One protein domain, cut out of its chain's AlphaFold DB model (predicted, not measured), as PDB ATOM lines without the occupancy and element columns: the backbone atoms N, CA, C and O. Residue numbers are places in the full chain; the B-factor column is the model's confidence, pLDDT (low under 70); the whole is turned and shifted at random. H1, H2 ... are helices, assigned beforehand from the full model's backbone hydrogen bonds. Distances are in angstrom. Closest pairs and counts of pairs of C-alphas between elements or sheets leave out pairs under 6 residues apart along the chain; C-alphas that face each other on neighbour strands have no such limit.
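Overview. This is residues 53 to 108 of the 109 residues of the protein "PTTG1 interacting protein" of Monopterus albus (UniProt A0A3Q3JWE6). Two helices, H1 and then H2, follow one another along a long rod, with a loop at residues 79 to 87 stepping from one to the other and no packing of helix on helix. The printed part has 56 residues, with two named helices, H1 then H2, and no named strand; the class is all helix. It is extended, with a radius of gyration of the C-alphas of 20.0 A and spans of 69 by 23 by 9 A.

Along the chain. H1 is residues 53 to 78, 36.1 A from first to last C-alpha, and begins with C-alpha 53 at (130.203, -5.066, 113.101). H2 is residues 88 to 106, 26.9 A long in the same measure, and ends with C-alpha 106 at (93.171, -1.012, 57.857).

Arrangement. H1 and H2 are apart, with no C-alpha of the one within 8 A of the other. A short link of 9 residues joins them. Residues 53 to 72 of H1 stand free, and so do residues 87 to 108, of which 88 to 106 belong to H2. In H1 and H2 every O i to N i+4 pair is within hydrogen-bond range.

Size, cuts and confidence. The C-alphas farthest apart, those of Gln 53 and Glu 108, are 69.6 A apart. The printed part has no cut. Mean pLDDT of the printed part is 73.5; residues 75 to 93, 95, and 107 to 108 are under 70.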
ATOM      1  N   GLN A  53     131.493  -5.484 112.568       72.31
ATOM      2  CA  GLN A  53     130.203  -5.066 113.101       72.31
ATOM      3  C   GLN A  53     129.588  -3.924 112.277       72.31
ATOM      4  O   GLN A  53     128.420  -3.991 111.912       72.31
ATOM      5  N   THR A  54     130.380  -2.917 111.902       83.12
ATOM      6  CA  THR A  54     129.939  -1.818 111.033       83.12
ATOM      7  C   THR A  54     129.614  -2.310 109.624       83.12
ATOM      8  O   THR A  54     128.623  -1.874 109.044       83.12
ATOM      9  N   LEU A  55     130.382  -3.254 109.075       81.56
ATOM     10  CA  LEU A  55     130.103  -3.833 107.753       81.56
ATOM     11  C   LEU A  55     128.775  -4.608 107.730       81.56
ATOM     12  O   LEU A  55     127.972  -4.438 106.818       81.56
ATOM     13  N   ILE A  56     128.498  -5.406 108.761       88.81
ATOM     14  CA  ILE A  56     127.237  -6.153 108.864       88.81
ATOM     15  C   ILE A  56     126.054  -5.194 109.046       88.81
ATOM     16  O   ILE A  56     125.047  -5.326 108.353       88.81
ATOM     17  N   ILE A  57     126.181  -4.200 109.933       91.00
ATOM     18  CA  ILE A  57     125.128  -3.200 110.167       91.00
ATOM     19  C   ILE A  57     124.838  -2.409 108.888       91.00
ATOM     20  O   ILE A  57     123.678  -2.226 108.535       91.00
ATOM     21  N   THR A  58     125.867  -1.964 108.166       91.75
ATOM     22  CA  THR A  58     125.686  -1.192 106.925       91.75
ATOM     23  C   THR A  58     125.017  -2.016 105.829       91.75
ATOM     24  O   THR A  58     124.072  -1.525 105.217       91.75
ATOM     25  N   LEU A  59     125.410  -3.279 105.629       92.75
ATOM     26  CA  LEU A  59     124.735  -4.177 104.684       92.75
ATOM     27  C   LEU A  59     123.279  -4.448 105.081       92.75
ATOM     28  O   LEU A  59     122.401  -4.443 104.219       92.75
ATOM     29  N   ALA A  60     123.004  -4.628 106.376       95.75
ATOM     30  CA  ALA A  60     121.649  -4.817 106.882       95.75
ATOM     31  C   ALA A  60     120.778  -3.566 106.683       95.75
ATOM     32  O   ALA A  60     119.639  -3.681 106.237       95.75
ATOM     33  N   VAL A  61     121.310  -2.371 106.959       96.69
ATOM     34  CA  VAL A  61     120.602  -1.098 106.757       96.69
ATOM     35  C   VAL A  61     120.360  -0.840 105.271       96.69
ATOM     36  O   VAL A  61     119.238  -0.526 104.893       96.69
ATOM     37  N   VAL A  62     121.368  -1.021 104.412       96.31
ATOM     38  CA  VAL A  62     121.227  -0.852 102.955       96.31
ATOM     39  C   VAL A  62     120.212  -1.844 102.392       96.31
ATOM     40  O   VAL A  62     119.295  -1.440 101.677       96.31
ATOM     41  N   GLY A  63     120.316  -3.122 102.761       96.25
ATOM     42  CA  GLY A  63     119.339  -4.141 102.381       96.25
ATOM     43  C   GLY A  63     117.932  -3.798 102.873       96.25
ATOM     44  O   GLY A  63     116.980  -3.849 102.098       96.25
ATOM     45  N   GLY A  64     117.802  -3.365 104.129       96.06
ATOM     46  CA  GLY A  64     116.537  -2.936 104.723       96.06
ATOM     47  C   GLY A  64     115.909  -1.748 103.995       96.06
ATOM     48  O   GLY A  64     114.731  -1.800 103.663       96.06
ATOM     49  N   VAL A  65     116.684  -0.709 103.677       95.94
ATOM     50  CA  VAL A  65     116.205   0.467 102.932       95.94
ATOM     51  C   VAL A  65     115.761   0.084 101.523       95.94
ATOM     52  O   VAL A  65     114.705   0.534 101.088       95.94
ATOM     53  N   ILE A  66     116.508  -0.777 100.824       94.12
ATOM     54  CA  ILE A  66     116.126  -1.266  99.489       94.12
ATOM     55  C   ILE A  66     114.819  -2.064  99.563       94.12
ATOM     56  O   ILE A  66     113.909  -1.826  98.771       94.12
ATOM     57  N   ILE A  67     114.690  -2.973 100.533       93.06
ATOM     58  CA  ILE A  67     113.475  -3.776 100.724       93.06
ATOM     59  C   ILE A  67     112.287  -2.876 101.068       93.06
ATOM     60  O   ILE A  67     111.233  -3.008 100.455       93.06
ATOM     61  N   ILE A  68     112.446  -1.932 101.999       92.31
ATOM     62  CA  ILE A  68     111.388  -0.986 102.374       92.31
ATOM     63  C   ILE A  68     111.012  -0.105 101.181       92.31
ATOM     64  O   ILE A  68     109.827   0.078 100.932       92.31
ATOM     65  N   ALA A  69     111.974   0.393 100.403       86.75
ATOM     66  CA  ALA A  69     111.704   1.180  99.203       86.75
ATOM     67  C   ALA A  69     110.927   0.374  98.153       86.75
ATOM     68  O   ALA A  69     109.985   0.899  97.563       86.75
ATOM     69  N   LEU A  70     111.260  -0.906  97.952       84.31
ATOM     70  CA  LEU A  70     110.502  -1.801  97.075       84.31
ATOM     71  C   LEU A  70     109.102  -2.072  97.620       84.31
ATOM     72  O   LEU A  70     108.143  -1.987  96.865       84.31
ATOM     73  N   LEU A  71     108.958  -2.354  98.915       83.19
ATOM     74  CA  LEU A  71     107.652  -2.564  99.532       83.19
ATOM     75  C   LEU A  71     106.800  -1.303  99.447       83.19
ATOM     76  O   LEU A  71     105.659  -1.394  99.040       83.19
ATOM     77  N   VAL A  72     107.331  -0.121  99.748       85.38
ATOM     78  CA  VAL A  72     106.601   1.146  99.615       85.38
ATOM     79  C   VAL A  72     106.279   1.434  98.152       85.38
ATOM     80  O   VAL A  72     105.156   1.811  97.858       85.38
ATOM     81  N   CYS A  73     107.193   1.195  97.212       77.94
ATOM     82  CA  CYS A  73     106.903   1.329  95.784       77.94
ATOM     83  C   CYS A  73     105.776   0.373  95.355       77.94
ATOM     84  O   CYS A  73     104.807   0.793  94.735       77.94
ATOM     85  N   LEU A  74     105.818  -0.895  95.766       70.94
ATOM     86  CA  LEU A  74     104.778  -1.877  95.460       70.94
ATOM     87  C   LEU A  74     103.464  -1.582  96.194       70.94
ATOM     88  O   LEU A  74     102.394  -1.681  95.615       70.94
ATOM     89  N   PHE A  75     103.490  -1.173  97.457       68.00
ATOM     90  CA  PHE A  75     102.279  -0.902  98.223       68.00
ATOM     91  C   PHE A  75     101.677   0.464  97.884       68.00
ATOM     92  O   PHE A  75     100.462   0.548  97.802       68.00
ATOM     93  N   CYS A  76     102.453   1.514  97.617       65.50
ATOM     94  CA  CYS A  76     101.939   2.836  97.240       65.50
ATOM     95  C   CYS A  76     101.626   2.947  95.740       65.50
ATOM     96  O   CYS A  76     100.623   3.565  95.391       65.50
ATOM     97  N   CYS A  77     102.408   2.317  94.851       62.72
ATOM     98  CA  CYS A  77     102.127   2.305  93.409       62.72
ATOM     99  C   CYS A  77     101.253   1.121  92.955       62.72
ATOM    100  O   CYS A  77     100.718   1.184  91.849       62.72
ATOM    101  N   CYS A  78     101.068   0.063  93.764       55.84
ATOM    102  CA  CYS A  78     100.140  -1.042  93.455       55.84
ATOM    103  C   CYS A  78      98.916  -1.150  94.391       55.84
ATOM    104  O   CYS A  78      98.042  -1.966  94.100       55.84
ATOM    105  N   LYS A  79      98.762  -0.321  95.449       50.91
ATOM    106  CA  LYS A  79      97.427  -0.061  96.057       50.91
ATOM    107  C   LYS A  79      96.598   1.001  95.334       50.91
ATOM    108  O   LYS A  79      95.448   1.202  95.710       50.91
ATOM    109  N   CYS A  80      97.117   1.628  94.284       44.12
ATOM    110  CA  CYS A  80      96.271   2.281  93.290       44.12
ATOM    111  C   CYS A  80      96.168   1.360  92.073       44.12
ATOM    112  O   CYS A  80      96.951   1.468  91.136       44.12
ATOM    113  N   GLU A  81      95.179   0.464  92.150       47.09
ATOM    114  CA  GLU A  81      94.654  -0.375  91.066       47.09
ATOM    115  C   GLU A  81      95.457  -1.662  90.765       47.09
ATOM    116  O   GLU A  81      96.460  -1.667  90.064       47.09
ATOM    117  N   SER A  82      94.998  -2.772  91.356       47.31
ATOM    118  CA  SER A  82      95.242  -4.183  90.997       47.31
ATOM    119  C   SER A  82      96.425  -4.526  90.062       47.31
ATOM    120  O   SER A  82      96.366  -4.292  88.860       47.31
ATOM    121  N   ILE A  83      97.409  -5.260  90.601       46.34
ATOM    122  CA  ILE A  83      98.214  -6.288  89.901       46.34
ATOM    123  C   ILE A  83      98.862  -5.814  88.576       46.34
ATOM    124  O   ILE A  83      98.332  -6.026  87.489       46.34
ATOM    125  N   GLY A  84     100.085  -5.264  88.641       50.50
ATOM    126  CA  GLY A  84     101.014  -5.339  87.496       50.50
ATOM    127  C   GLY A  84     101.931  -4.147  87.219       50.50
ATOM    128  O   GLY A  84     102.735  -4.224  86.292       50.50
ATOM    129  N   SER A  85     101.860  -3.036  87.956       49.78
ATOM    130  CA  SER A  85     102.284  -1.747  87.388       49.78
ATOM    131  C   SER A  85     103.787  -1.517  87.117       49.78
ATOM    132  O   SER A  85     104.099  -0.620  86.342       49.78
ATOM    133  N   CYS A  86     104.724  -2.331  87.624       42.28
ATOM    134  CA  CYS A  86     106.152  -2.183  87.270       42.28
ATOM    135  C   CYS A  86     106.534  -2.896  85.950       42.28
ATOM    136  O   CYS A  86     107.412  -2.443  85.222       42.28
ATOM    137  N   PHE A  87     105.800  -3.948  85.562       48.59
ATOM    138  CA  PHE A  87     105.876  -4.571  84.226       48.59
ATOM    139  C   PHE A  87     104.903  -3.917  83.215       48.59
ATOM    140  O   PHE A  87     104.992  -4.105  82.000       48.59
ATOM    141  N   VAL A  88     103.965  -3.098  83.701       51.22
ATOM    142  CA  VAL A  88     102.951  -2.397  82.896       51.22
ATOM    143  C   VAL A  88     103.454  -1.241  82.022       51.22
ATOM    144  O   VAL A  88     102.806  -1.054  80.991       51.22
ATOM    145  N   PRO A  89     104.542  -0.477  82.289       52.16
ATOM    146  CA  PRO A  89     105.021   0.480  81.289       52.16
ATOM    147  C   PRO A  89     105.428  -0.238  79.995       52.16
ATOM    148  O   PRO A  89     105.080   0.224  78.911       52.16
ATOM    149  N   TYR A  90     106.047  -1.419  80.103       51.91
ATOM    150  CA  TYR A  90     106.419  -2.245  78.952       51.91
ATOM    151  C   TYR A  90     105.185  -2.820  78.228       51.91
ATOM    152  O   TYR A  90     105.047  -2.679  77.016       51.91
ATOM    153  N   ARG A  91     104.211  -3.366  78.973       55.12
ATOM    154  CA  ARG A  91     102.970  -3.932  78.398       55.12
ATOM    155  C   ARG A  91     102.046  -2.889  77.758       55.12
ATOM    156  O   ARG A  91     101.413  -3.177  76.745       55.12
ATOM    157  N   LYS A  92     101.946  -1.680  78.329       60.97
ATOM    158  CA  LYS A  92     101.163  -0.576  77.738       60.97
ATOM    159  C   LYS A  92     101.824  -0.026  76.472       60.97
ATOM    160  O   LYS A  92     101.102   0.363  75.555       60.97
ATOM    161  N   ALA A  93     103.157  -0.007  76.405       66.75
ATOM    162  CA  ALA A  93     103.883   0.397  75.202       66.75
ATOM    163  C   ALA A  93     103.650  -0.587  74.041       66.75
ATOM    164  O   ALA A  93     103.304  -0.160  72.941       66.75
ATOM    165  N   GLU A  94     103.726  -1.894  74.304       70.12
ATOM    166  CA  GLU A  94     103.505  -2.940  73.293       70.12
ATOM    167  C   GLU A  94     102.071  -2.915  72.724       70.12
ATOM    168  O   GLU A  94     101.863  -2.981  71.510       70.12
ATOM    169  N   MET A  95     101.059  -2.748  73.586       67.50
ATOM    170  CA  MET A  95      99.652  -2.729  73.159       67.50
ATOM    171  C   MET A  95      99.304  -1.487  72.317       67.50
ATOM    172  O   MET A  95      98.474  -1.577  71.408       67.50
ATOM    173  N   LYS A  96      99.954  -0.342  72.585       76.50
ATOM    174  CA  LYS A  96      99.828   0.872  71.762       76.50
ATOM    175  C   LYS A  96     100.446   0.686  70.379       76.50
ATOM    176  O   LYS A  96      99.787   1.004  69.394       76.50
ATOM    177  N   GLN A  97     101.642   0.099  70.295       80.38
ATOM    178  CA  GLN A  97     102.285  -0.178  69.006       80.38
ATOM    179  C   GLN A  97     101.416  -1.075  68.113       80.38
ATOM    180  O   GLN A  97     101.212  -0.766  66.942       80.38
ATOM    181  N   ARG A  98     100.802  -2.123  68.678       76.00
ATOM    182  CA  ARG A  98      99.889  -3.011  67.933       76.00
ATOM    183  C   ARG A  98      98.642  -2.300  67.394       76.00
ATOM    184  O   ARG A  98      98.228  -2.572  66.270       76.00
ATOM    185  N   HIS A  99      98.039  -1.390  68.161       81.88
ATOM    186  CA  HIS A  99      96.882  -0.616  67.687       81.88
ATOM    187  C   HIS A  99      97.260   0.361  66.570       81.88
ATOM    188  O   HIS A  99      96.507   0.516  65.606       81.88
ATOM    189  N   GLU A 100      98.429   0.996  66.673       83.88
ATOM    190  CA  GLU A 100      98.945   1.876  65.623       83.88
ATOM    191  C   GLU A 100      99.243   1.105  64.331       83.88
ATOM    192  O   GLU A 100      98.909   1.581  63.246       83.88
ATOM    193  N   GLU A 101      99.794  -0.107  64.425       83.81
ATOM    194  CA  GLU A 101     100.014  -0.988  63.272       83.81
ATOM    195  C   GLU A 101      98.703  -1.387  62.575       83.81
ATOM    196  O   GLU A 101      98.619  -1.332  61.346       83.81
ATOM    197  N   ILE A 102      97.662  -1.749  63.334       82.56
ATOM    198  CA  ILE A 102      96.345  -2.099  62.775       82.56
ATOM    199  C   ILE A 102      95.708  -0.880  62.102       82.56
ATOM    200  O   ILE A 102      95.211  -0.994  60.982       82.56
ATOM    201  N   ARG A 103      95.773   0.297  62.739       81.56
ATOM    202  CA  ARG A 103      95.260   1.545  62.157       81.56
ATOM    203  C   ARG A 103      95.978   1.900  60.855       81.56
ATOM    204  O   ARG A 103      95.321   2.323  59.917       81.56
ATOM    205  N   LYS A 104      97.294   1.698  60.766       82.38
ATOM    206  CA  LYS A 104      98.036   1.916  59.514       82.38
ATOM    207  C   LYS A 104      97.661   0.922  58.414       82.38
ATOM    208  O   LYS A 104      97.682   1.294  57.251       82.38
ATOM    209  N   LYS A 105      97.342  -0.330  58.757       81.94
ATOM    210  CA  LYS A 105      96.994  -1.361  57.762       81.94
ATOM    211  C   LYS A 105      95.547  -1.305  57.275       81.94
ATOM    212  O   LYS A 105      95.304  -1.653  56.128       81.94
ATOM    213  N   TYR A 106      94.610  -0.917  58.135       77.56
ATOM    214  CA  TYR A 106      93.171  -1.012  57.857       77.56
ATOM    215  C   TYR A 106      92.413   0.313  58.012       77.56
ATOM    216  O   TYR A 106      91.210   0.343  57.798       77.56
ATOM    217  N   GLY A 107      93.076   1.397  58.421       64.38
ATOM    218  CA  GLY A 107      92.439   2.703  58.627       64.38
ATOM    219  C   GLY A 107      92.371   3.594  57.386       64.38
ATOM    220  O   GLY A 107      91.773   4.661  57.472       64.38
ATOM    221  N   GLU A 108      92.984   3.183  56.273       62.94
ATOM    222  CA  GLU A 108      92.912   3.865  54.967       62.94
ATOM    223  C   GLU A 108      92.178   3.032  53.893       62.94
ATOM    224  O   GLU A 108      92.338   3.290  52.702       62.94
TER     225      GLU A 108